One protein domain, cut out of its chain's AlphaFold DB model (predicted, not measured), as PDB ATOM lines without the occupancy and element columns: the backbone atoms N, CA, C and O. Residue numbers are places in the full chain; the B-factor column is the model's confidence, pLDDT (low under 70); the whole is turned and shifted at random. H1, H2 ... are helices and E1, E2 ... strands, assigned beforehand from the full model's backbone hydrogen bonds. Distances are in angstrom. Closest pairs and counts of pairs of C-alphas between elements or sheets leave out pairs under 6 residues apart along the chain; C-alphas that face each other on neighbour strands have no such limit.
ATOM      1  N   SER A   9     145.516 151.723 131.514       78.06
ATOM      2  CA  SER A   9     145.308 150.301 131.257       78.06
ATOM      3  C   SER A   9     145.973 149.886 129.942       78.06
ATOM      4  O   SER A   9     145.989 150.653 128.976       78.06
ATOM      5  N   PHE A  10     146.507 148.667 129.910       86.25
ATOM      6  CA  PHE A  10     147.019 148.011 128.707       86.25
ATOM      7  C   PHE A  10     146.174 146.784 128.379       86.25
ATOM      8  O   PHE A  10     145.735 146.072 129.282       86.25
ATOM      9  N   LEU A  11     145.966 146.530 127.089       88.81
ATOM     10  CA  LEU A  11     145.286 145.334 126.602       88.81
ATOM     11  C   LEU A  11     146.294 144.459 125.860       88.81
ATOM     12  O   LEU A  11     146.856 144.882 124.846       88.81
ATOM     13  N   PHE A  12     146.500 143.248 126.363       91.88
ATOM     14  CA  PHE A  12     147.397 142.257 125.787       91.88
ATOM     15  C   PHE A  12     146.619 141.057 125.253       91.88
ATOM     16  O   PHE A  12     145.619 140.645 125.839       91.88
ATOM     17  N   TRP A  13     147.117 140.468 124.170       93.62
ATOM     18  CA  TRP A  13     146.653 139.190 123.644       93.62
ATOM     19  C   TRP A  13     147.772 138.168 123.749       93.62
ATOM     20  O   TRP A  13     148.825 138.326 123.123       93.62
ATOM     21  N   LYS A  14     147.553 137.140 124.564       94.31
ATOM     22  CA  LYS A  14     148.453 136.002 124.678       94.31
ATOM     23  C   LYS A  14     148.030 134.924 123.695       94.31
ATOM     24  O   LYS A  14     146.913 134.425 123.778       94.31
ATOM     25  N   LEU A  15     148.930 134.589 122.784       93.69
ATOM     26  CA  LEU A  15     148.724 133.583 121.748       93.69
ATOM     27  C   LEU A  15     149.931 132.659 121.679       93.69
ATOM     28  O   LEU A  15     151.048 133.072 121.999       93.69
ATOM     29  N   GLN A  16     149.706 131.433 121.218       93.50
ATOM     30  CA  GLN A  16     150.800 130.587 120.775       93.50
ATOM     31  C   GLN A  16     151.195 130.975 119.350       93.50
ATOM     32  O   GLN A  16     150.367 131.411 118.546       93.50
ATOM     33  N   LYS A  17     152.470 130.826 119.019       91.81
ATOM     34  CA  LYS A  17     153.018 131.112 117.695       91.81
ATOM     35  C   LYS A  17     152.292 130.317 116.610       91.81
ATOM     36  O   LYS A  17     152.053 130.833 115.521       91.81
ATOM     37  N   GLU A  18     151.906 129.086 116.925       90.94
ATOM     38  CA  GLU A  18     151.186 128.166 116.046       90.94
ATOM     39  C   GLU A  18     149.768 128.652 115.722       90.94
ATOM     40  O   GLU A  18     149.205 128.252 114.703       90.94
ATOM     41  N   ASP A  19     149.197 129.531 116.551       91.56
ATOM     42  CA  ASP A  19     147.865 130.093 116.334       91.56
ATOM     43  C   ASP A  19     147.833 131.181 115.264       91.56
ATOM     44  O   ASP A  19     146.742 131.551 114.823       91.56
ATOM     45  N   ILE A  20     148.993 131.694 114.849       90.62
ATOM     46  CA  ILE A  20     149.134 132.802 113.905       90.62
ATOM     47  C   ILE A  20     149.601 132.255 112.555       90.62
ATOM     48  O   ILE A  20     150.545 131.467 112.472       90.62
ATOM     49  N   ALA A  21     148.928 132.675 111.487       90.38
ATOM     50  CA  ALA A  21     149.251 132.260 110.131       90.38
ATOM     51  C   ALA A  21     150.602 132.837 109.681       90.38
ATOM     52  O   ALA A  21     150.936 133.994 109.959       90.38
ATOM     53  N   LYS A  22     151.370 132.028 108.952       88.44
ATOM     54  CA  LYS A  22     152.550 132.487 108.206       88.44
ATOM     55  C   LYS A  22     152.143 133.317 106.987       88.44
ATOM     56  O   LYS A  22     151.008 133.229 106.529       88.44
ATOM     57  N   SER A  23     153.076 134.100 106.438       77.19
ATOM     58  CA  SER A  23     152.774 135.048 105.347       77.19
ATOM     59  C   SER A  23     152.161 134.396 104.100       77.19
ATOM     60  O   SER A  23     151.324 135.017 103.451       77.19
ATOM     61  N   ASP A  24     152.529 133.146 103.816       79.12
ATOM     62  CA  ASP A  24     152.064 132.390 102.646       79.12
ATOM     63  C   ASP A  24     151.117 131.229 103.021       79.12
ATOM     64  O   ASP A  24     150.845 130.346 102.208       79.12
ATOM     65  N   GLU A  25     150.626 131.189 104.263       80.50
ATOM     66  CA  GLU A  25     149.792 130.101 104.779       80.50
ATOM     67  C   GLU A  25     148.302 130.452 104.712       80.50
ATOM     68  O   GLU A  25     147.852 131.463 105.250       80.50
ATOM     69  N   GLN A  26     147.522 129.578 104.075       72.44
ATOM     70  CA  GLN A  26     146.061 129.627 104.082       72.44
ATOM     71  C   GLN A  26     145.533 128.493 104.966       72.44
ATOM     72  O   GLN A  26     145.202 127.416 104.479       72.44
ATOM     73  N   ASP A  27     145.498 128.734 106.276       82.69
ATOM     74  CA  ASP A  27     144.848 127.860 107.257       82.69
ATOM     75  C   ASP A  27     143.734 128.652 107.948       82.69
ATOM     76  O   ASP A  27     144.001 129.600 108.689       82.69
ATOM     77  N   GLU A  28     142.480 128.270 107.701       80.69
ATOM     78  CA  GLU A  28     141.294 128.912 108.284       80.69
ATOM     79  C   GLU A  28     141.246 128.792 109.814       80.69
ATOM     80  O   GLU A  28     140.589 129.592 110.481       80.69
ATOM     81  N   ASN A  29     141.971 127.829 110.393       85.50
ATOM     82  CA  ASN A  29     142.073 127.683 111.840       85.50
ATOM     83  C   ASN A  29     143.098 128.632 112.457       85.50
ATOM     84  O   ASN A  29     143.177 128.690 113.684       85.50
ATOM     85  N   LYS A  30     143.902 129.351 111.665       89.12
ATOM     86  CA  LYS A  30     144.918 130.286 112.155       89.12
ATOM     87  C   LYS A  30     144.485 131.733 111.996       89.12
ATOM     88  O   LYS A  30     143.741 132.120 111.101       89.12
ATOM     89  N   LEU A  31     144.988 132.563 112.896       88.81
ATOM     90  CA  LEU A  31     144.733 133.990 112.896       88.81
ATOM     91  C   LEU A  31     145.643 134.666 111.871       88.81
ATOM     92  O   LEU A  31     146.866 134.612 111.984       88.81
ATOM     93  N   ASN A  32     145.041 135.334 110.892       88.50
ATOM     94  CA  ASN A  32     145.766 136.061 109.859       88.50
ATOM     95  C   ASN A  32     145.766 137.566 110.159       88.50
ATOM     96  O   ASN A  32     144.764 138.255 109.959       88.50
ATOM     97  N   PHE A  33     146.886 138.074 110.670       88.12
ATOM     98  CA  PHE A  33     147.102 139.501 110.896       88.12
ATOM     99  C   PHE A  33     148.593 139.857 110.847       88.12
ATOM    100  O   PHE A  33     149.466 139.023 111.079       88.12
ATOM    101  N   GLN A  34     148.896 141.128 110.571       89.25
ATOM    102  CA  GLN A  34     150.273 141.618 110.517       89.25
ATOM    103  C   GLN A  34     150.790 141.982 111.912       89.25
ATOM    104  O   GLN A  34     150.217 142.825 112.601       89.25
ATOM    105  N   LEU A  35     151.945 141.424 112.274       91.38
ATOM    106  CA  LEU A  35     152.692 141.820 113.462       91.38
ATOM    107  C   LEU A  35     153.668 142.959 113.158       91.38
ATOM    108  O   LEU A  35     154.288 143.016 112.091       91.38
ATOM    109  N   TYR A  36     153.837 143.836 114.142       90.94
ATOM    110  CA  TYR A  36     154.801 144.926 114.110       90.94
ATOM    111  C   TYR A  36     155.709 144.845 115.328       90.94
ATOM    112  O   TYR A  36     155.255 144.625 116.453       90.94
ATOM    113  N   LYS A  37     157.004 145.046 115.103       89.06
ATOM    114  CA  LYS A  37     157.997 145.092 116.164       89.06
ATOM    115  C   LYS A  37     157.838 146.376 116.963       89.06
ATOM    116  O   LYS A  37     157.675 147.467 116.418       89.06
ATOM    117  N   PHE A  38     157.947 146.228 118.272       86.81
ATOM    118  CA  PHE A  38     157.940 147.347 119.189       86.81
ATOM    119  C   PHE A  38     159.186 148.222 119.015       86.81
ATOM    120  O   PHE A  38     160.310 147.708 119.006       86.81
ATOM    121  N   ILE A  39     159.005 149.541 118.922       87.19
ATOM    122  CA  ILE A  39     160.132 150.478 118.941       87.19
ATOM    123  C   ILE A  39     160.703 150.500 120.357       87.19
ATOM    124  O   ILE A  39     160.106 151.021 121.293       87.19
ATOM    125  N   THR A  40     161.885 149.914 120.500       87.50
ATOM    126  CA  THR A  40     162.654 149.916 121.750       87.50
ATOM    127  C   THR A  40     163.645 151.071 121.790       87.50
ATOM    128  O   THR A  40     163.831 151.674 122.840       87.50
ATOM    129  N   ASN A  41     164.218 151.420 120.638       91.12
ATOM    130  CA  ASN A  41     165.083 152.574 120.437       91.12
ATOM    131  C   ASN A  41     164.494 153.412 119.305       91.12
ATOM    132  O   ASN A  41     164.388 152.937 118.174       91.12
ATOM    133  N   TYR A  42     164.074 154.634 119.612       92.12
ATOM    134  CA  TYR A  42     163.503 155.535 118.619       92.12
ATOM    135  C   TYR A  42     164.611 156.181 117.794       92.12
ATOM    136  O   TYR A  42     165.551 156.736 118.356       92.12
ATOM    137  N   ASP A  43     164.463 156.178 116.473       91.25
ATOM    138  CA  ASP A  43     165.313 156.924 115.551       91.25
ATOM    139  C   ASP A  43     164.425 157.781 114.655       91.25
ATOM    140  O   ASP A  43     163.558 157.258 113.956       91.25
ATOM    141  N   GLU A  44     164.627 159.100 114.661       89.88
ATOM    142  CA  GLU A  44     163.812 160.013 113.851       89.88
ATOM    143  C   GLU A  44     163.893 159.729 112.341       89.88
ATOM    144  O   GLU A  44     162.977 160.084 111.603       89.88
ATOM    145  N   ARG A  45     164.948 159.043 111.876       88.94
ATOM    146  CA  ARG A  45     165.104 158.618 110.475       88.94
ATOM    147  C   ARG A  45     164.267 157.385 110.138       88.94
ATOM    148  O   ARG A  45     164.027 157.110 108.966       88.94
ATOM    149  N   LYS A  46     163.866 156.617 111.154       88.00
ATOM    150  CA  LYS A  46     163.058 155.395 111.048       88.00
ATOM    151  C   LYS A  46     161.929 155.430 112.088       88.00
ATOM    152  O   LYS A  46     161.925 154.633 113.023       88.00
ATOM    153  N   PRO A  47     160.966 156.357 111.946       81.94
ATOM    154  CA  PRO A  47     159.960 156.596 112.977       81.94
ATOM    155  C   PRO A  47     158.854 155.531 113.014       81.94
ATOM    156  O   PRO A  47     158.041 155.530 113.935       81.94
ATOM    157  N   HIS A  48     158.781 154.659 112.005       84.12
ATOM    158  CA  HIS A  48     157.709 153.681 111.847       84.12
ATOM    159  C   HIS A  48     158.099 152.313 112.407       84.12
ATOM    160  O   HIS A  48     159.251 151.894 112.296       84.12
ATOM    161  N   ASN A  49     157.118 151.597 112.965       85.19
ATOM    162  CA  ASN A  49     157.316 150.221 113.411       85.19
ATOM    163  C   ASN A  49     157.669 149.319 112.218       85.19
ATOM    164  O   ASN A  49     157.040 149.391 111.160       85.19
ATOM    165  N   GLU A  50     158.633 148.424 112.413       88.88
ATOM    166  CA  GLU A  50     159.018 147.438 111.406       88.88
ATOM    167  C   GLU A  50     158.037 146.262 111.421       88.88
ATOM    168  O   GLU A  50     157.647 145.775 112.485       88.88
ATOM    169  N   LYS A  51     157.635 145.789 110.238       91.25
ATOM    170  CA  LYS A  51     156.864 144.547 110.116       91.25
ATOM    171  C   LYS A  51     157.734 143.371 110.543       91.25
ATOM    172  O   LYS A  51     158.911 143.317 110.191       91.25
ATOM    173  N   ILE A  52     157.147 142.430 111.272       90.50
ATOM    174  CA  ILE A  52     157.802 141.177 111.639       90.50
ATOM    175  C   ILE A  52     156.938 140.009 111.182       90.50
ATOM    176  O   ILE A  52     155.720 140.022 111.358       90.50
ATOM    177  N   ASN A  53     157.584 139.011 110.589       89.94
ATOM    178  CA  ASN A  53     156.930 137.762 110.227       89.94
ATOM    179  C   ASN A  53     157.026 136.796 111.414       89.94
ATOM    180  O   ASN A  53     158.044 136.772 112.114       89.94
ATOM    181  N   ILE A  54     155.974 136.011 111.647       89.44
ATOM    182  CA  ILE A  54     155.861 135.099 112.794       89.44
ATOM    183  C   ILE A  54     157.027 134.095 112.852       89.44
ATOM    184  O   ILE A  54     157.513 133.730 113.919       89.44
ATOM    185  N   GLU A  55     157.551 133.720 111.689       88.44
ATOM    186  CA  GLU A  55     158.672 132.811 111.479       88.44
ATOM    187  C   GLU A  55     159.981 133.338 112.075       88.44
ATOM    188  O   GLU A  55     160.830 132.543 112.470       88.44
ATOM    189  N   GLN A  56     160.133 134.661 112.181       88.56
ATOM    190  CA  GLN A  56     161.321 135.306 112.748       88.56
ATOM    191  C   GLN A  56     161.320 135.301 114.283       88.56
ATOM    192  O   GLN A  56     162.326 135.647 114.904       88.56
ATOM    193  N   ILE A  57     160.198 134.941 114.911       88.25
ATOM    194  CA  ILE A  57     160.058 134.940 116.364       88.25
ATOM    195  C   ILE A  57     160.412 133.553 116.899       88.25
ATOM    196  O   ILE A  57     159.830 132.552 116.491       88.25
ATOM    197  N   SER A  58     161.377 133.479 117.814       89.00
ATOM    198  CA  SER A  58     161.840 132.211 118.396       89.00
ATOM    199  C   SER A  58     161.010 131.720 119.580       89.00
ATOM    200  O   SER A  58     161.175 130.576 119.985       89.00
ATOM    201  N   ARG A  59     160.169 132.579 120.167       89.38
ATOM    202  CA  ARG A  59     159.317 132.232 121.309       89.38
ATOM    203  C   ARG A  59     157.990 131.661 120.833       89.38
ATOM    204  O   ARG A  59     157.393 132.226 119.918       89.38
ATOM    205  N   ASP A  60     157.536 130.619 121.517       90.81
ATOM    206  CA  ASP A  60     156.246 129.982 121.246       90.81
ATOM    207  C   ASP A  60     155.101 130.803 121.850       90.81
ATOM    208  O   ASP A  60     154.144 131.131 121.160       90.81
ATOM    209  N   GLU A  61     155.237 131.264 123.099       92.94
ATOM    210  CA  GLU A  61     154.257 132.173 123.700       92.94
ATOM    211  C   GLU A  61     154.534 133.634 123.307       92.94
ATOM    212  O   GLU A  61     155.621 134.185 123.538       92.94
ATOM    213  N   LEU A  62     153.515 134.285 122.747       92.00
ATOM    214  CA  LEU A  62     153.548 135.668 122.293       92.00
ATOM    215  C   LEU A  62     152.609 136.526 123.130       92.00
ATOM    216  O   LEU A  62     151.467 136.153 123.378       92.00
ATOM    217  N   CYS A  63     153.077 137.716 123.505       90.75
ATOM    218  CA  CYS A  63     152.262 138.747 124.137       90.75
ATOM    219  C   CYS A  63     152.160 139.944 123.187       90.75
ATOM    220  O   CYS A  63     153.129 140.682 122.989       90.75
ATOM    221  N   ILE A  64     150.998 140.101 122.558       91.69
ATOM    222  CA  ILE A  64     150.731 141.136 121.559       91.69
ATOM    223  C   ILE A  64     150.020 142.306 122.232       91.69
ATOM    224  O   ILE A  64     149.063 142.113 122.976       91.69
ATOM    225  N   VAL A  65     150.467 143.530 121.959       90.88
ATOM    226  CA  VAL A  65     149.885 144.751 122.534       90.88
ATOM    227  C   VAL A  65     148.785 145.279 121.619       90.88
ATOM    228  O   VAL A  65     149.070 145.733 120.508       90.88
ATOM    229  N   LEU A  66     147.542 145.238 122.094       89.50
ATOM    230  CA  LEU A  66     146.354 145.672 121.353       89.50
ATOM    231  C   LEU A  66     145.995 147.129 121.643       89.50
ATOM    232  O   LEU A  66     145.665 147.872 120.727       89.50
ATOM    233  N   ASP A  67     146.098 147.545 122.908       88.19
ATOM    234  CA  ASP A  67     145.876 148.927 123.338       88.19
ATOM    235  C   ASP A  67     147.041 149.435 124.193       88.19
ATOM    236  O   ASP A  67     147.711 148.672 124.892       88.19
ATOM    237  N   GLY A  68     147.294 150.743 124.130       86.31
ATOM    238  CA  GLY A  68     148.365 151.384 124.890       86.31
ATOM    239  C   GLY A  68     149.739 151.300 124.224       86.31
ATOM    240  O   GLY A  68     150.735 151.614 124.866       86.31
ATOM    241  N   GLN A  69     149.803 150.956 122.935       86.62
ATOM    242  CA  GLN A  69     151.050 150.820 122.169       86.62
ATOM    243  C   GLN A  69     151.970 152.045 122.319       86.62
ATOM    244  O   GLN A  69     153.108 151.908 122.753       86.62
ATOM    245  N   GLN A  70     151.466 153.258 122.062       85.38
ATOM    246  CA  GLN A  70     152.266 154.488 122.177       85.38
ATOM    247  C   GLN A  70     152.736 154.766 123.615       85.38
ATOM    248  O   GLN A  70     153.875 155.192 123.830       85.38
ATOM    249  N   ARG A  71     151.874 154.503 124.607       87.19
ATOM    250  CA  ARG A  71     152.172 154.701 126.036       87.19
ATOM    251  C   ARG A  71     153.261 153.739 126.495       87.19
ATOM    252  O   ARG A  71     154.220 154.167 127.131       87.19
ATOM    253  N   LEU A  72     153.158 152.471 126.102       86.94
ATOM    254  CA  LEU A  72     154.166 151.460 126.390       86.94
ATOM    255  C   LEU A  72     155.492 151.801 125.692       86.94
ATOM    256  O   LEU A  72     156.546 151.630 126.296       86.94
ATOM    257  N   THR A  73     155.458 152.335 124.461       88.56
ATOM    258  CA  THR A  73     156.671 152.702 123.708       88.56
ATOM    259  C   THR A  73     157.385 153.840 124.409       88.56
ATOM    260  O   THR A  73     158.587 153.779 124.653       88.56
ATOM    261  N   SER A  74     156.624 154.856 124.809       87.81
ATOM    262  CA  SER A  74     157.139 156.013 125.538       87.81
ATOM    263  C   SER A  74     157.733 155.602 126.885       87.81
ATOM    264  O   SER A  74     158.833 156.031 127.229       87.81
ATOM    265  N   LEU A  75     157.042 154.721 127.617       87.50
ATOM    266  CA  LEU A  75     157.516 154.181 128.887       87.50
ATOM    267  C   LEU A  75     158.810 153.377 128.707       87.50
ATOM    268  O   LEU A  75     159.777 153.599 129.432       87.50
ATOM    269  N   TYR A  76     158.855 152.480 127.719       89.69
ATOM    270  CA  TYR A  76     160.036 151.672 127.437       89.69
ATOM    271  C   TYR A  76     161.234 152.546 127.050       89.69
ATOM    272  O   TYR A  76     162.318 152.363 127.600       89.69
ATOM    273  N   ILE A  77     161.049 153.522 126.151       90.94
ATOM    274  CA  ILE A  77     162.112 154.446 125.725       90.94
ATOM    275  C   ILE A  77     162.623 155.281 126.902       90.94
ATOM    276  O   ILE A  77     163.828 155.475 127.034       90.94
ATOM    277  N   GLY A  78     161.726 155.757 127.768       89.88
ATOM    278  CA  GLY A  78     162.110 156.506 128.965       89.88
ATOM    279  C   GLY A  78     162.925 155.679 129.964       89.88
ATOM    280  O   GLY A  78     163.748 156.238 130.682       89.88
ATOM    281  N   LEU A  79     162.726 154.358 129.997       89.06
ATOM    282  CA  LEU A  79     163.358 153.468 130.970       89.06
ATOM    283  C   LEU A  79     164.590 152.745 130.434       89.06
ATOM    284  O   LEU A  79     165.679 152.887 130.978       89.06
ATOM    285  N   LYS A  80     164.416 151.925 129.398       90.00
ATOM    286  CA  LYS A  80     165.452 151.021 128.877       90.00
ATOM    287  C   LYS A  80     165.943 151.412 127.491       90.00
ATOM    288  O   LYS A  80     167.040 151.017 127.105       90.00
ATOM    289  N   GLY A  81     165.124 152.137 126.739       91.94
ATOM    290  CA  GLY A  81     165.417 152.493 125.365       91.94
ATOM    291  C   GLY A  81     166.249 153.756 125.205       91.94
ATOM    292  O   GLY A  81     166.759 154.354 126.157       91.94
ATOM    293  N   THR A  82     166.372 154.163 123.947       93.50
ATOM    294  CA  THR A  82     167.073 155.380 123.549       93.50
ATOM    295  C   THR A  82     166.251 156.202 122.565       93.50
ATOM    296  O   THR A  82     165.305 155.716 121.939       93.50
ATOM    297  N   ARG A  83     166.594 157.486 122.452       93.06
ATOM    298  CA  ARG A  83     166.019 158.411 121.476       93.06
ATOM    299  C   ARG A  83     167.142 159.026 120.655       93.06
ATOM    300  O   ARG A  83     167.894 159.859 121.157       93.06
ATOM    301  N   THR A  84     167.245 158.615 119.404       93.62
ATOM    302  CA  THR A  84     168.183 159.149 118.426       93.62
ATOM    303  C   THR A  84     167.545 160.329 117.718       93.62
ATOM    304  O   THR A  84     166.547 160.178 117.013       93.62
ATOM    305  N   LEU A  85     168.121 161.510 117.938       91.19
ATOM    306  CA  LEU A  85     167.666 162.766 117.352       91.19
ATOM    307  C   LEU A  85     168.794 163.461 116.610       91.19
ATOM    308  O   LEU A  85     169.973 163.306 116.946       91.19
ATOM    309  N   LYS A  86     168.429 164.284 115.635       91.38
ATOM    310  CA  LYS A  86     169.373 165.147 114.943       91.38
ATOM    311  C   LYS A  86     169.839 166.290 115.843       91.38
ATOM    312  O   LYS A  86     169.059 166.971 116.510       91.38
ATOM    313  N   LYS A  87     171.144 166.538 115.820       90.00
ATOM    314  CA  LYS A  87     171.798 167.662 116.487       90.00
ATOM    315  C   LYS A  87     171.323 168.974 115.875       90.00
ATOM    316  O   LYS A  87     171.262 169.128 114.651       90.00
ATOM    317  N   LYS A  88     171.045 169.955 116.733       86.75
ATOM    318  CA  LYS A  88     170.676 171.308 116.305       86.75
ATOM    319  C   LYS A  88     171.756 171.870 115.370       86.75
ATOM    320  O   LYS A  88     172.934 171.858 115.708       86.75
ATOM    321  N   GLY A  89     171.349 172.339 114.191       85.75
ATOM    322  CA  GLY A  89     172.250 172.927 113.191       85.75
ATOM    323  C   GLY A  89     173.052 171.933 112.341       85.75
ATOM    324  O   GLY A  89     173.710 172.356 111.394       85.75
ATOM    325  N   ALA A  90     172.990 170.623 112.609       90.00
ATOM    326  CA  ALA A  90     173.621 169.638 111.735       90.00
ATOM    327  C   ALA A  90     172.863 169.513 110.399       90.00
ATOM    328  O   ALA A  90     171.648 169.721 110.327       90.00
ATOM    329  N   ARG A  91     173.562 169.152 109.320       88.19
ATOM    330  CA  ARG A  91     172.928 168.802 108.037       88.19
ATOM    331  C   ARG A  91     172.472 167.342 108.036       88.19
ATOM    332  O   ARG A  91     172.980 166.547 108.817       88.19
ATOM    333  N   TYR A  92     171.480 167.006 107.211       84.00
ATOM    334  CA  TYR A  92     170.881 165.660 107.182       84.00
ATOM    335  C   TYR A  92     171.835 164.591 106.622       84.00
ATOM    336  O   TYR A  92     171.796 163.444 107.054       84.00
ATOM    337  N   ASP A  93     172.703 164.988 105.693       87.81
ATOM    338  CA  ASP A  93     173.711 164.169 105.011       87.81
ATOM    339  C   ASP A  93     174.988 163.940 105.837       87.81
ATOM    340  O   ASP A  93     175.830 163.125 105.462       87.81
ATOM    341  N   ASN A  94     175.148 164.623 106.974       87.94
ATOM    342  CA  ASN A  94     176.306 164.429 107.838       87.94
ATOM    343  C   ASN A  94     176.166 163.105 108.623       87.94
ATOM    344  O   ASN A  94     175.228 162.967 109.417       87.94
ATOM    345  N   PRO A  95     177.119 162.158 108.496       80.56
ATOM    346  CA  PRO A  95     177.054 160.862 109.180       80.56
ATOM    347  C   PRO A  95     177.024 160.980 110.714       80.56
ATOM    348  O   PRO A  95     176.505 160.096 111.389       80.56
ATOM    349  N   ASN A  96     177.510 162.094 111.271       86.38
ATOM    350  CA  ASN A  96     177.558 162.378 112.708       86.38
ATOM    351  C   ASN A  96     176.458 163.350 113.180       86.38
ATOM    352  O   ASN A  96     176.546 163.897 114.290       86.38
ATOM    353  N   ALA A  97     175.442 163.606 112.345       91.44
ATOM    354  CA  ALA A  97     174.348 164.530 112.642       91.44
ATOM    355  C   ALA A  97     173.397 164.031 113.726       91.44
ATOM    356  O   ALA A  97     172.695 164.844 114.314       91.44
ATOM    357  N   TYR A  98     173.375 162.728 113.993       92.50
ATOM    358  CA  TYR A  98     172.431 162.100 114.907       92.50
ATOM    359  C   TYR A  98     173.135 161.671 116.183       92.50
ATOM    360  O   TYR A  98     174.289 161.241 116.163       92.50
ATOM    361  N   GLU A  99     172.445 161.816 117.303       93.25
ATOM    362  CA  GLU A  99     172.936 161.395 118.605       93.25
ATOM    363  C   GLU A  99     171.885 160.567 119.323       93.25
ATOM    364  O   GLU A  99     170.738 160.984 119.481       93.25
ATOM    365  N   GLU A 100     172.311 159.391 119.765       94.44
ATOM    366  CA  GLU A 100     171.539 158.547 120.657       94.44
ATOM    367  C   GLU A 100     171.517 159.175 122.053       94.44
ATOM    368  O   GLU A 100     172.564 159.537 122.590       94.44
ATOM    369  N   LYS A 101     170.328 159.298 122.647       95.12
ATOM    370  CA  LYS A 101     170.133 159.874 123.980       95.12
ATOM    371  C   LYS A 101     169.379 158.931 124.901       95.12
ATOM    372  O   LYS A 101     168.506 158.187 124.458       95.12
ATOM    373  N   ARG A 102     169.662 159.024 126.199       96.25
ATOM    374  CA  ARG A 102     168.948 158.319 127.276       96.25
ATOM    375  C   ARG A 102     168.262 159.313 128.198       96.25
ATOM    376  O   ARG A 102     168.699 160.459 128.270       96.25
ATOM    377  N   SER A 103     167.207 158.873 128.877       95.88
ATOM    378  CA  SER A 103     166.462 159.712 129.818       95.88
ATOM    379  C   SER A 103     167.187 159.835 131.161       95.88
ATOM    380  O   SER A 103     167.647 158.841 131.733       95.88
ATOM    381  N   TYR A 104     167.262 161.061 131.662       96.44
ATOM    382  CA  TYR A 104     167.778 161.421 132.974       96.44
ATOM    383  C   TYR A 104     166.723 162.235 133.719       96.44
ATOM    384  O   TYR A 104     166.029 163.055 133.123       96.44
ATOM    385  N   LEU A 105     166.626 162.012 135.025       95.50
ATOM    386  CA  LEU A 105     165.789 162.770 135.946       95.50
ATOM    387  C   LEU A 105     166.686 163.664 136.803       95.50
ATOM    388  O   LEU A 105     167.635 163.167 137.413       95.50
ATOM    389  N   ASN A 106     166.378 164.957 136.886       95.69
ATOM    390  CA  ASN A 106     167.025 165.832 137.858       95.69
ATOM    391  C   ASN A 106     166.404 165.621 139.246       95.69
ATOM    392  O   ASN A 106     165.279 166.047 139.498       95.69
ATOM    393  N   LEU A 107     167.148 165.003 140.163       95.06
ATOM    394  CA  LEU A 107     166.683 164.725 141.523       95.06
ATOM    395  C   LEU A 107     166.558 165.988 142.393       95.06
ATOM    396  O   LEU A 107     165.871 165.964 143.412       95.06
ATOM    397  N   LYS A 108     167.215 167.090 142.014       93.94
ATOM    398  CA  LYS A 108     167.166 168.356 142.762       93.94
ATOM    399  C   LYS A 108     166.018 169.272 142.335       93.94
ATOM    400  O   LYS A 108     165.709 170.205 143.070       93.94
ATOM    401  N   HIS A 109     165.364 169.001 141.200       91.75
ATOM    402  CA  HIS A 109     164.176 169.751 140.782       91.75
ATOM    403  C   HIS A 109     162.945 169.260 141.541       91.75
ATOM    404  O   HIS A 109     162.596 168.080 141.465       91.75
ATOM    405  N   GLN A 110     162.276 170.169 142.248       85.69
ATOM    406  CA  GLN A 110     161.001 169.895 142.902       85.69
ATOM    407  C   GLN A 110     159.910 170.700 142.200       85.69
ATOM    408  O   GLN A 110     159.977 171.929 142.227       85.69
ATOM    409  N   PRO A 111     158.927 170.033 141.572       85.06
ATOM    410  CA  PRO A 111     157.847 170.737 140.906       85.06
ATOM    411  C   PRO A 111     156.999 171.517 141.912       85.06
ATOM    412  O   PRO A 111     156.642 170.996 142.971       85.06
ATOM    413  N   ASN A 112     156.626 172.742 141.559       84.62
ATOM    414  CA  ASN A 112     155.624 173.506 142.283       84.62
ATOM    415  C   ASN A 112     154.245 172.850 142.115       84.62
ATOM    416  O   ASN A 112     153.708 172.780 141.012       84.62
ATOM    417  N   MET A 113     153.655 172.394 143.221       77.56
ATOM    418  CA  MET A 113     152.358 171.711 143.220       77.56
ATOM    419  C   MET A 113     151.186 172.623 142.834       77.56
ATOM    420  O   MET A 113     150.185 172.118 142.328       77.56
ATOM    421  N   ASP A 114     151.324 173.939 143.013       82.75
ATOM    422  CA  ASP A 114     150.310 174.924 142.620       82.75
ATOM    423  C   ASP A 114     150.361 175.239 141.118       82.75
ATOM    424  O   ASP A 114     149.417 175.800 140.562       82.75
ATOM    425  N   ASN A 115     151.454 174.861 140.442       80.44
ATOM    426  CA  ASN A 115     151.589 174.996 139.001       80.44
ATOM    427  C   ASN A 115     151.414 173.626 138.314       80.44
ATOM    428  O   ASN A 115     152.346 172.815 138.288       80.44
ATOM    429  N   PRO A 116     150.258 173.350 137.686       74.75
ATOM    430  CA  PRO A 116     150.034 172.074 137.013       74.75
ATOM    431  C   PRO A 116     151.037 171.807 135.876       74.75
ATOM    432  O   PRO A 116     151.316 170.635 135.592       74.75
ATOM    433  N   GLU A 117     151.618 172.857 135.283       76.19
ATOM    434  CA  GLU A 117     152.622 172.770 134.217       76.19
ATOM    435  C   GLU A 117     154.031 172.432 134.734       76.19
ATOM    436  O   GLU A 117     154.809 171.810 134.005       76.19
ATOM    437  N   ASP A 118     154.354 172.759 135.991       79.56
ATOM    438  CA  ASP A 118     155.668 172.477 136.577       79.56
ATOM    439  C   ASP A 118     155.767 171.004 136.980       79.56
ATOM    440  O   ASP A 118     155.220 170.559 137.986       79.56
ATOM    441  N   ASN A 119     156.437 170.211 136.152       84.00
ATOM    442  CA  ASN A 119     156.589 168.776 136.337       84.00
ATOM    443  C   ASN A 119     158.027 168.412 136.716       84.00
ATOM    444  O   ASN A 119     158.955 169.204 136.587       84.00
ATOM    445  N   TYR A 120     158.225 167.166 137.153       88.81
ATOM    446  CA  TYR A 120     159.570 166.617 137.317       88.81
ATOM    447  C   TYR A 120     160.386 166.779 136.030       88.81
ATOM    448  O   TYR A 120     159.895 166.506 134.933       88.81
ATOM    449  N   GLN A 121     161.642 167.190 136.180       92.75
ATOM    450  CA  GLN A 121     162.502 167.522 135.054       92.75
ATOM    451  C   GLN A 121     163.166 166.260 134.494       92.75
ATOM    452  O   GLN A 121     164.179 165.782 135.012       92.75
ATOM    453  N   PHE A 122     162.577 165.728 133.423       92.69
ATOM    454  CA  PHE A 122     163.162 164.667 132.609       92.69
ATOM    455  C   PHE A 122     163.815 165.254 131.361       92.69
ATOM    456  O   PHE A 122     163.170 165.972 130.599       92.69
ATOM    457  N   GLU A 123     165.062 164.878 131.099       93.88
ATOM    458  CA  GLU A 123     165.791 165.299 129.905       93.88
ATOM    459  C   GLU A 123     166.482 164.120 129.220       93.88
ATOM    460  O   GLU A 123     166.856 163.127 129.843       93.88
ATOM    461  N   PHE A 124     166.635 164.220 127.900       93.69
ATOM    462  CA  PHE A 124     167.363 163.235 127.110       93.69
ATOM    463  C   PHE A 124     168.768 163.751 126.816       93.69
ATOM    464  O   PHE A 124     168.923 164.784 126.161       93.69
ATOM    465  N   HIS A 125     169.789 162.991 127.214       94.12
ATOM    466  CA  HIS A 125     171.188 163.332 126.956       94.12
ATOM    467  C   HIS A 125     171.966 162.164 126.350       94.12
ATOM    468  O   HIS A 125     171.744 161.002 126.696       94.12
ATOM    469  N   ALA A 126     172.901 162.480 125.451       92.25
ATOM    470  CA  ALA A 126     173.795 161.492 124.842       92.25
ATOM    471  C   ALA A 126     174.877 160.994 125.812       92.25
ATOM    472  O   ALA A 126     175.318 159.849 125.746       92.25
ATOM    473  N   LYS A 127     175.286 161.852 126.749       91.88
ATOM    474  CA  LYS A 127     176.198 161.537 127.853       91.88
ATOM    475  C   LYS A 127     175.578 162.025 129.154       91.88
ATOM    476  O   LYS A 127     174.792 162.968 129.122       91.88
ATOM    477  N   ALA A 128     175.936 161.394 130.270       89.38
ATOM    478  CA  ALA A 128     175.501 161.846 131.584       89.38
ATOM    479  C   ALA A 128     175.923 163.314 131.785       89.38
ATOM    480  O   ALA A 128     177.113 163.615 131.624       89.38
ATOM    481  N   PRO A 129     174.988 164.232 132.077       92.31
ATOM    482  CA  PRO A 129     175.347 165.606 132.390       92.31
ATOM    483  C   PRO A 129     176.158 165.673 133.688       92.31
ATOM    484  O   PRO A 129     176.074 164.788 134.539       92.31
ATOM    485  N   ALA A 130     176.940 166.738 133.851       91.94
ATOM    486  CA  ALA A 130     177.687 166.954 135.082       91.94
ATOM    487  C   ALA A 130     176.737 167.308 136.237       91.94
ATOM    488  O   ALA A 130     175.902 168.208 136.116       91.94
ATOM    489  N   ASN A 131     176.905 166.622 137.366       93.88
ATOM    490  CA  ASN A 131     176.199 166.942 138.602       93.88
ATOM    491  C   ASN A 131     176.888 168.116 139.303       93.88
ATOM    492  O   ASN A 131     178.116 168.202 139.326       93.88
ATOM    493  N   ASN A 132     176.095 169.020 139.871       91.81
ATOM    494  CA  ASN A 132     176.576 170.202 140.579       91.81
ATOM    495  C   ASN A 132     175.681 170.523 141.786       91.81
ATOM    496  O   ASN A 132     174.806 169.743 142.178       91.81
ATOM    497  N   GLU A 133     175.909 171.674 142.414       87.62
ATOM    498  CA  GLU A 133     175.149 172.114 143.587       87.62
ATOM    499  C   GLU A 133     173.645 172.238 143.311       87.62
ATOM    500  O   GLU A 133     172.847 171.882 144.176       87.62
ATOM    501  N   ASN A 134     173.254 172.582 142.083       88.69
ATOM    502  CA  ASN A 134     171.859 172.821 141.701       88.69
ATOM    503  C   ASN A 134     171.207 171.641 140.963       88.69
ATOM    504  O   ASN A 134     169.988 171.514 140.974       88.69
ATOM    505  N   HIS A 135     171.994 170.758 140.343       93.31
ATOM    506  CA  HIS A 135     171.483 169.660 139.519       93.31
ATOM    507  C   HIS A 135     172.104 168.325 139.909       93.31
ATOM    508  O   HIS A 135     173.321 168.216 140.080       93.31
ATOM    509  N   PHE A 136     171.268 167.292 139.995       95.94
ATOM    510  CA  PHE A 136     171.728 165.914 140.120       95.94
ATOM    511  C   PHE A 136     170.971 165.035 139.128       95.94
ATOM    512  O   PHE A 136     169.813 164.694 139.349       95.94
ATOM    513  N   TRP A 137     171.630 164.664 138.037       96.62
ATOM    514  CA  TRP A 137     171.064 163.869 136.958       96.62
ATOM    515  C   TRP A 137     171.234 162.382 137.231       96.62
ATOM    516  O   TRP A 137     172.333 161.830 137.167       96.62
ATOM    517  N   PHE A 138     170.116 161.727 137.506       95.94
ATOM    518  CA  PHE A 138     170.031 160.285 137.653       95.94
ATOM    519  C   PHE A 138     169.551 159.661 136.342       95.94
ATOM    520  O   PHE A 138     168.514 160.055 135.807       95.94
ATOM    521  N   LYS A 139     170.287 158.684 135.807       95.88
ATOM    522  CA  LYS A 139     169.867 157.949 134.610       95.88
ATOM    523  C   LYS A 139     168.689 157.050 134.971       95.88
ATOM    524  O   LYS A 139     168.853 156.089 135.711       95.88
ATOM    525  N   VAL A 140     167.512 157.344 134.420       94.25
ATOM    526  CA  VAL A 140     166.237 156.761 134.875       94.25
ATOM    527  C   VAL A 140     166.266 155.234 134.853       94.25
ATOM    528  O   VAL A 140     165.856 154.610 135.822       94.25
ATOM    529  N   GLY A 141     166.800 154.634 133.787       92.50
ATOM    530  CA  GLY A 141     166.879 153.179 133.636       92.50
ATOM    531  C   GLY A 141     167.676 152.448 134.709       92.50
ATOM    532  O   GLY A 141     167.392 151.282 134.971       92.50
ATOM    533  N   ASP A 142     168.624 153.122 135.363       94.38
ATOM    534  CA  ASP A 142     169.449 152.502 136.400       94.38
ATOM    535  C   ASP A 142     168.615 152.175 137.652       94.38
ATOM    536  O   ASP A 142     169.023 151.339 138.452       94.38
ATOM    537  N   ILE A 143     167.410 152.752 137.795       92.56
ATOM    538  CA  ILE A 143     166.494 152.429 138.895       92.56
ATOM    539  C   ILE A 143     166.074 150.959 138.895       92.56
ATOM    540  O   ILE A 143     165.820 150.413 139.961       92.56
ATOM    541  N   LEU A 144     165.995 150.330 137.717       89.38
ATOM    542  CA  LEU A 144     165.496 148.962 137.542       89.38
ATOM    543  C   LEU A 144     166.452 147.907 138.102       89.38
ATOM    544  O   LEU A 144     166.019 146.814 138.436       89.38
ATOM    545  N   GLU A 145     167.731 148.255 138.209       90.44
ATOM    546  CA  GLU A 145     168.786 147.388 138.737       90.44
ATOM    547  C   GLU A 145     169.270 147.891 140.113       90.44
ATOM    548  O   GLU A 145     170.270 147.416 140.653       90.44
ATOM    549  N   LEU A 146     168.596 148.898 140.690       91.19
ATOM    550  CA  LEU A 146     169.042 149.551 141.913       91.19
ATOM    551  C   LEU A 146     168.608 148.779 143.166       91.19
ATOM    552  O   LEU A 146     167.512 148.974 143.704       91.19
ATOM    553  N   GLU A 147     169.521 147.970 143.698       87.75
ATOM    554  CA  GLU A 147     169.295 147.141 144.891       87.75
ATOM    555  C   GLU A 147     168.901 147.957 146.131       87.75
ATOM    556  O   GLU A 147     167.903 147.655 146.787       87.75
ATOM    557  N   SER A 148     169.622 149.045 146.425       91.88
ATOM    558  CA  SER A 148     169.383 149.903 147.594       91.88
ATOM    559  C   SER A 148     169.503 151.382 147.226       91.88
ATOM    560  O   SER A 148     170.565 151.848 146.812       91.88
ATOM    561  N   VAL A 149     168.404 152.126 147.412       94.06
ATOM    562  CA  VAL A 149     168.387 153.593 147.260       94.06
ATOM    563  C   VAL A 149     169.315 154.217 148.290       94.06
ATOM    564  O   VAL A 149     170.107 155.080 147.933       94.06
ATOM    565  N   TRP A 150     169.268 153.742 149.534       93.69
ATOM    566  CA  TRP A 150     170.084 154.253 150.632       93.69
ATOM    567  C   TRP A 150     171.581 154.157 150.337       93.69
ATOM    568  O   TRP A 150     172.281 155.161 150.442       93.69
ATOM    569  N   ASN A 151     172.059 153.002 149.862       95.31
ATOM    570  CA  ASN A 151     173.480 152.815 149.545       95.31
ATOM    571  C   ASN A 151     173.918 153.722 148.385       95.31
ATOM    572  O   ASN A 151     175.010 154.290 148.402       95.31
ATOM    573  N   TYR A 152     173.065 153.870 147.367       95.56
ATOM    574  CA  TYR A 152     173.330 154.776 146.252       95.56
ATOM    575  C   TYR A 152     173.368 156.233 146.714       95.56
ATOM    576  O   TYR A 152     174.293 156.972 146.379       95.56
ATOM    577  N   ALA A 153     172.389 156.641 147.515       95.50
ATOM    578  CA  ALA A 153     172.288 157.990 148.031       95.50
ATOM    579  C   ALA A 153     173.474 158.351 148.926       95.50
ATOM    580  O   ALA A 153     174.062 159.411 148.735       95.50
ATOM    581  N   GLU A 154     173.891 157.457 149.825       95.31
ATOM    582  CA  GLU A 154     175.070 157.651 150.671       95.31
ATOM    583  C   GLU A 154     176.341 157.818 149.830       95.31
ATOM    584  O   GLU A 154     177.042 158.823 149.962       95.31
ATOM    585  N   LYS A 155     176.587 156.895 148.889       95.06
ATOM    586  CA  LYS A 155     177.746 156.935 147.982       95.06
ATOM    587  C   LYS A 155     177.825 158.231 147.171       95.06
ATOM    588  O   LYS A 155     178.919 158.689 146.844       95.06
ATOM    589  N   HIS A 156     176.676 158.803 146.818       93.44
ATOM    590  CA  HIS A 156     176.577 159.995 145.980       93.44
ATOM    591  C   HIS A 156     176.238 161.280 146.755       93.44
ATOM    592  O   HIS A 156     176.046 162.326 146.133       93.44
ATOM    593  N   GLY A 157     176.174 161.230 148.090       93.31
ATOM    594  CA  GLY A 157     175.842 162.380 148.936       93.31
ATOM    595  C   GLY A 157     174.428 162.943 148.722       93.31
ATOM    596  O   GLY A 157     174.199 164.127 148.971       93.31
ATOM    597  N   ILE A 158     173.484 162.130 148.244       94.31
ATOM    598  CA  ILE A 158     172.089 162.516 147.991       94.31
ATOM    599  C   ILE A 158     171.322 162.502 149.319       94.31
ATOM    600  O   ILE A 158     171.342 161.510 150.042       94.31
ATOM    601  N   LYS A 159     170.643 163.606 149.649       93.31
ATOM    602  CA  LYS A 159     169.899 163.782 150.909       93.31
ATOM    603  C   LYS A 159     168.610 164.580 150.689       93.31
ATOM    604  O   LYS A 159     168.467 165.256 149.668       93.31
ATOM    605  N   GLY A 160     167.707 164.532 151.671       92.62
ATOM    606  CA  GLY A 160     166.452 165.292 151.684       92.62
ATOM    607  C   GLY A 160     165.576 164.995 150.467       92.62
ATOM    608  O   GLY A 160     165.529 163.863 149.999       92.62
ATOM    609  N   ASN A 161     164.968 166.031 149.888       91.06
ATOM    610  CA  ASN A 161     164.005 165.898 148.789       91.06
ATOM    611  C   ASN A 161     164.516 165.088 147.576       91.06
ATOM    612  O   ASN A 161     163.724 164.462 146.872       91.06
ATOM    613  N   ALA A 162     165.828 165.098 147.309       93.81
ATOM    614  CA  ALA A 162     166.421 164.328 146.216       93.81
ATOM    615  C   ALA A 162     166.447 162.817 146.501       93.81
ATOM    616  O   ALA A 162     166.252 162.015 145.587       93.81
ATOM    617  N   LEU A 163     166.657 162.438 147.764       95.19
ATOM    618  CA  LEU A 163     166.549 161.056 148.224       95.19
ATOM    619  C   LEU A 163     165.084 160.604 148.175       95.19
ATOM    620  O   LEU A 163     164.799 159.582 147.558       95.19
ATOM    621  N   ASP A 164     164.163 161.417 148.699       92.56
ATOM    622  CA  ASP A 164     162.725 161.115 148.681       92.56
ATOM    623  C   ASP A 164     162.206 160.901 147.250       92.56
ATOM    624  O   ASP A 164     161.359 160.046 146.989       92.56
ATOM    625  N   LEU A 165     162.709 161.679 146.284       93.19
ATOM    626  CA  LEU A 165     162.366 161.514 144.873       93.19
ATOM    627  C   LEU A 165     162.927 160.210 144.287       93.19
ATOM    628  O   LEU A 165     162.235 159.547 143.511       93.19
ATOM    629  N   LEU A 166     164.144 159.815 144.660       93.56
ATOM    630  CA  LEU A 166     164.725 158.546 144.222       93.56
ATOM    631  C   LEU A 166     163.970 157.342 144.813       93.56
ATOM    632  O   LEU A 166     163.717 156.375 144.094       93.56
ATOM    633  N   GLU A 167     163.537 157.420 146.074       92.69
ATOM    634  CA  GLU A 167     162.659 156.420 146.697       92.69
ATOM    635  C   GLU A 167     161.310 156.335 145.982       92.69
ATOM    636  O   GLU A 167     160.900 155.252 145.563       92.69
ATOM    637  N   LYS A 168     160.662 157.481 145.728       89.31
ATOM    638  CA  LYS A 168     159.413 157.540 144.948       89.31
ATOM    639  C   LYS A 168     159.573 156.918 143.563       89.31
ATOM    640  O   LYS A 168     158.655 156.244 143.093       89.31
ATOM    641  N   LEU A 169     160.709 157.152 142.902       89.81
ATOM    642  CA  LEU A 169     161.014 156.555 141.605       89.81
ATOM    643  C   LEU A 169     161.144 155.032 141.728       89.81
ATOM    644  O   LEU A 169     160.530 154.317 140.939       89.81
ATOM    645  N   LYS A 170     161.877 154.526 142.728       89.88
ATOM    646  CA  LYS A 170     162.010 153.082 142.966       89.88
ATOM    647  C   LYS A 170     160.657 152.429 143.221       89.88
ATOM    648  O   LYS A 170     160.332 151.443 142.558       89.88
ATOM    649  N   ASP A 171     159.857 153.013 144.108       86.62
ATOM    650  CA  ASP A 171     158.525 152.518 144.451       86.62
ATOM    651  C   ASP A 171     157.588 152.485 143.249       86.62
ATOM    652  O   ASP A 171     156.802 151.549 143.103       86.62
ATOM    653  N   ALA A 172     157.669 153.489 142.374       82.62
ATOM    654  CA  ALA A 172     156.855 153.552 141.168       82.62
ATOM    655  C   ALA A 172     157.110 152.379 140.205       82.62
ATOM    656  O   ALA A 172     156.194 152.006 139.474       82.62
ATOM    657  N   PHE A 173     158.320 151.808 140.195       78.69
ATOM    658  CA  PHE A 173     158.679 150.697 139.306       78.69
ATOM    659  C   PHE A 173     158.670 149.322 139.978       78.69
ATOM    660  O   PHE A 173     158.395 148.340 139.296       78.69
ATOM    661  N   HIS A 174     158.960 149.236 141.281       78.56
ATOM    662  CA  HIS A 174     159.114 147.953 141.984       78.56
ATOM    663  C   HIS A 174     157.918 147.580 142.855       78.56
ATOM    664  O   HIS A 174     157.636 146.398 143.026       78.56
ATOM    665  N   THR A 175     157.227 148.571 143.418       67.06
ATOM    666  CA  THR A 175     156.286 148.334 144.521       67.06
ATOM    667  C   THR A 175     154.849 148.636 144.109       67.06
ATOM    668  O   THR A 175     153.919 147.921 144.475       67.06
ATOM    669  N   LYS A 176     154.633 149.703 143.333       65.00
ATOM    670  CA  LYS A 176     153.297 150.157 142.943       65.00
ATOM    671  C   LYS A 176     152.884 149.533 141.609       65.00
ATOM    672  O   LYS A 176     153.559 149.718 140.600       65.00
ATOM    673  N   GLN A 177     151.715 148.888 141.572       62.09
ATOM    674  CA  GLN A 177     151.026 148.509 140.329       62.09
ATOM    675  C   GLN A 177     150.478 149.761 139.616       62.09
ATOM    676  O   GLN A 177     149.274 149.971 139.513       62.09
ATOM    677  N   LEU A 178     151.361 150.638 139.126       65.44
ATOM    678  CA  LEU A 178     150.970 151.830 138.355       65.44
ATOM    679  C   LEU A 178     150.497 151.493 136.930       65.44
ATOM    680  O   LEU A 178     150.056 152.380 136.196       65.44
ATOM    681  N   ILE A 179     150.609 150.221 136.551       69.12
ATOM    682  CA  ILE A 179     150.234 149.651 135.264       69.12
ATOM    683  C   ILE A 179     149.085 148.681 135.535       69.12
ATOM    684  O   ILE A 179     149.297 147.613 136.107       69.12
ATOM    685  N   SER A 180     147.875 149.055 135.122       75.62
ATOM    686  CA  SER A 180     146.774 148.101 135.019       75.62
ATOM    687  C   SER A 180     146.886 147.397 133.673       75.62
ATOM    688  O   SER A 180     147.177 148.039 132.663       75.62
ATOM    689  N   PHE A 181     146.683 146.087 133.630       82.25
ATOM    690  CA  PHE A 181     146.677 145.364 132.369       82.25
ATOM    691  C   PHE A 181     145.625 144.265 132.351       82.25
ATOM    692  O   PHE A 181     145.338 143.638 133.369       82.25
ATOM    693  N   PHE A 182     145.052 144.051 131.173       85.62
ATOM    694  CA  PHE A 182     144.152 142.951 130.877       85.62
ATOM    695  C   PHE A 182     144.815 142.038 129.851       85.62
ATOM    696  O   PHE A 182     145.376 142.515 128.864       85.62
ATOM    697  N   GLU A 183     144.732 140.733 130.078       89.00
ATOM    698  CA  GLU A 183     145.246 139.719 129.163       89.00
ATOM    699  C   GLU A 183     144.080 138.891 128.625       89.00
ATOM    700  O   GLU A 183     143.406 138.197 129.384       89.00
ATOM    701  N   GLU A 184     143.864 138.938 127.314       91.38
ATOM    702  CA  GLU A 184     143.002 137.992 126.609       91.38
ATOM    703  C   GLU A 184     143.845 136.800 126.144       91.38
ATOM    704  O   GLU A 184     144.984 136.974 125.710       91.38
ATOM    705  N   LYS A 185     143.298 135.590 126.247       91.94
ATOM    706  CA  LYS A 185     143.966 134.332 125.868       91.94
ATOM    707  C   LYS A 185     143.198 133.563 124.797       91.94
ATOM    708  O   LYS A 185     143.731 132.628 124.212       91.94
ATOM    709  N   GLU A 186     141.940 133.917 124.551       89.06
ATOM    710  CA  GLU A 186     141.129 133.236 123.553       89.06
ATOM    711  C   GLU A 186     141.584 133.576 122.133       89.06
ATOM    712  O   GLU A 186     141.784 134.736 121.770       89.06
ATOM    713  N   LYS A 187     141.665 132.545 121.291       88.75
ATOM    714  CA  LYS A 187     141.962 132.642 119.862       88.75
ATOM    715  C   LYS A 187     140.735 133.119 119.072       88.75
ATOM    716  O   LYS A 187     140.190 132.405 118.237       88.75
ATOM    717  N   ASN A 188     140.253 134.323 119.369       87.75
ATOM    718  CA  ASN A 188     139.094 134.904 118.696       87.75
ATOM    719  C   ASN A 188     139.327 136.383 118.372       87.75
ATOM    720  O   ASN A 188     139.161 137.261 119.221       87.75
ATOM    721  N   LEU A 189     139.667 136.651 117.108       86.19
ATOM    722  CA  LEU A 189     139.932 138.002 116.616       86.19
ATOM    723  C   LEU A 189     138.727 138.936 116.799       86.19
ATOM    724  O   LEU A 189     138.893 140.065 117.249       86.19
ATOM    725  N   ASN A 190     137.510 138.464 116.515       86.44
ATOM    726  CA  ASN A 190     136.294 139.275 116.635       86.44
ATOM    727  C   ASN A 190     136.021 139.674 118.089       86.44
ATOM    728  O   ASN A 190     135.683 140.825 118.366       86.44
ATOM    729  N   LYS A 191     136.205 138.746 119.034       87.62
ATOM    730  CA  LYS A 191     136.077 139.029 120.468       87.62
ATOM    731  C   LYS A 191     137.083 140.092 120.903       87.62
ATOM    732  O   LYS A 191     136.702 141.069 121.544       87.62
ATOM    733  N   VAL A 192     138.342 139.926 120.512       86.75
ATOM    734  CA  VAL A 192     139.427 140.860 120.828       86.75
ATOM    735  C   VAL A 192     139.166 142.255 120.257       86.75
ATOM    736  O   VAL A 192     139.301 143.245 120.977       86.75
ATOM    737  N   LEU A 193     138.733 142.346 118.997       85.06
ATOM    738  CA  LEU A 193     138.362 143.612 118.363       85.06
ATOM    739  C   LEU A 193     137.193 144.286 119.093       85.06
ATOM    740  O   LEU A 193     137.240 145.487 119.346       85.06
ATOM    741  N   ASN A 194     136.181 143.520 119.504       86.19
ATOM    742  CA  ASN A 194     135.055 144.044 120.277       86.19
ATOM    743  C   ASN A 194     135.485 144.565 121.657       86.19
ATOM    744  O   ASN A 194     135.014 145.622 122.082       86.19
ATOM    745  N   ILE A 195     136.394 143.866 122.348       84.62
ATOM    746  CA  ILE A 195     136.982 144.343 123.611       84.62
ATOM    747  C   ILE A 195     137.726 145.660 123.368       84.62
ATOM    748  O   ILE A 195     137.484 146.632 124.082       84.62
ATOM    749  N   PHE A 196     138.577 145.715 122.341       82.12
ATOM    750  CA  PHE A 196     139.340 146.911 121.983       82.12
ATOM    751  C   PHE A 196     138.433 148.117 121.695       82.12
ATOM    752  O   PHE A 196     138.649 149.195 122.254       82.12
ATOM    753  N   ILE A 197     137.388 147.934 120.877       83.38
ATOM    754  CA  ILE A 197     136.406 148.983 120.579       83.38
ATOM    755  C   ILE A 197     135.730 149.432 121.871       83.38
ATOM    756  O   ILE A 197     135.694 150.627 122.147       83.38
ATOM    757  N   ARG A 198     135.234 148.509 122.701       82.12
ATOM    758  CA  ARG A 198     134.515 148.855 123.936       82.12
ATOM    759  C   ARG A 198     135.380 149.640 124.924       82.12
ATOM    760  O   ARG A 198     134.896 150.621 125.484       82.12
ATOM    761  N   VAL A 199     136.635 149.233 125.122       75.00
ATOM    762  CA  VAL A 199     137.582 149.913 126.024       75.00
ATOM    763  C   VAL A 199     137.852 151.348 125.565       75.00
ATOM    764  O   VAL A 199     137.899 152.246 126.400       75.00
ATOM    765  N   ASN A 200     137.957 151.581 124.254       69.75
ATOM    766  CA  ASN A 200     138.214 152.910 123.696       69.75
ATOM    767  C   ASN A 200     136.940 153.754 123.476       69.75
ATOM    768  O   ASN A 200     137.017 154.979 123.441       69.75
ATOM    769  N   SER A 201     135.766 153.123 123.368       69.94
ATOM    770  CA  SER A 201     134.473 153.802 123.157       69.94
ATOM    771  C   SER A 201     133.771 154.179 124.461       69.94
ATOM    772  O   SER A 201     132.970 155.106 124.471       69.94
ATOM    773  N   GLY A 202     134.072 153.503 125.576       55.78
ATOM    774  CA  GLY A 202     133.484 153.783 126.896       55.78
ATOM    775  C   GLY A 202     133.851 155.145 127.506       55.78
ATOM    776  O   GLY A 202     133.414 155.436 128.613       55.78
ATOM    777  N   GLY A 203     134.653 155.959 126.810       46.41
ATOM    778  CA  GLY A 203     134.919 157.367 127.133       46.41
ATOM    779  C   GLY A 203     134.087 158.375 126.326       46.41
ATOM    780  O   GLY A 203     134.276 159.574 126.497       46.41
TER     781      GLY A 203
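Overview. This is residues 9 to 203 of the 205 residues of the protein "DUF262 domain-containing protein" of Helicobacter pylori UM023 (UniProt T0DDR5). Two lobes lie end to end, with H1 between them: one lobe is a small three-strand sheet, E3, E1 and E8, with H5 packed over one face, and the other is a twisted, branched sheet of five strands, E2, E4, E5, E6 and E7, with the helices H2, H3 and H4 grouped at the E7 end of E5. Two long links, residues 17 to 40 and 44 to 60, run between the lobes to E2 and back, paired where residues 35 to 36 meet 51 to 52. The 195 printed residues hold five named helices and eight named strands, in the order E1 E2 E3 H1 E4 E5 E6 E7 H2 H3 H4 E8 H5; the class is mixed, helices and strands, with 97 residues, under half, in named elements. The whole is loose, with a radius of gyration of the C-alphas of 21.1 A, and spans 65 by 45 by 34 A.

Arrangement. E1, residues 9 to 16, is the inner strand of a strongly twisted, mixed sheet whose edge strands are E3, residues 61 to 67, and E8, residues 179 to 184. E3 and E1 are antiparallel, with N 64 and O 13 within hydrogen-bond range at 2.9 A; E1 and E8 are parallel, with N 12 and O 182 at 2.8 A. H5, residues 189 to 201, is on this sheet at a height of 9.4 A, over E3 and E1, making two layers, a helix on one face of a sheet; it runs along the strands, at 2 degrees to E1 on the local plane. The closest C-alphas of E3 and H5 are those of Asp 67 and Phe 196, 7.0 A apart. H1, residues 69 to 79, only grazes that sheet with residues 69 to 72. It is on the other, branched sheet at a height of 10.2 A, over E4, residues 82 to 86, and only just over E5, residues 98 to 106, where 3 of its C-alphas fall. The closest C-alphas of H1 and E5 are those of Gly 78 and Ser 103, 5.5 A apart. E2, residues 41 to 43, is parallel to E4, with N 84 and O 42 at 2.7 A. E4, E5 and E6, residues 122 to 125, form a meander, each strand the antiparallel neighbour of the one before; E4 and E5 are a hairpin, with N 83 and O 101 at 2.9 A, and E5 and E6 another, with N 104 and O 123 at 2.8 A. E5 bends by 50 degrees at residue 103 and also pairs, antiparallel, with E7, residues 137 to 139, with N 105 and O 138 at 2.8 A. E4 and E7 lie on one side of E5, E6 on the other side. H2, residues 140 to 145, grazes this sheet with residues 140 to 142 and touches H1, about perpendicular at 78 degrees, the C-alphas of Leu 79 and Gly 141 being closest at 4.4 A. H4, residues 161 to 174, touches H2 with residues 169 to 174 alone, at a steep tilt of 61 degrees, the same way; the closest C-alphas, of Ile 143 and Lys 170, are 6.1 A apart. H3, residues 149 to 156, forms a helical hairpin with H4, at a steep tilt of 42 degrees, opposite ways; the closest C-alphas are those of Val 149 and Glu 167, 6.4 A apart. In H1, H3, H4 and H5 every O i to N i+4 pair is within hydrogen-bond range; in H2 0 of 2 are, but 3 of 3 O i to N i+3 pairs.

Along the chain. E1 runs 23.0 A from C-alpha 9 at (145.308, 150.301, 131.257), and E3 18.7 A. H1 measures 15.4 A, E5 23.9 A, H4 19.8 A and E8 16.2 A. H5 measures 18.0 A and ends at C-alpha 201, (134.473, 153.802, 123.157).

Size, cuts and confidence. The C-alphas farthest apart, of Glu 28 and Glu 133, are 65.3 A apart. The printed part has no cut. The links E1 to E2, E2 to E3, E4 to E5, E5 to E6 and E6 to E7 are long. The mean pLDDT of the printed part is 88.0; residues 175 to 179 and 200 to 203 are under 70.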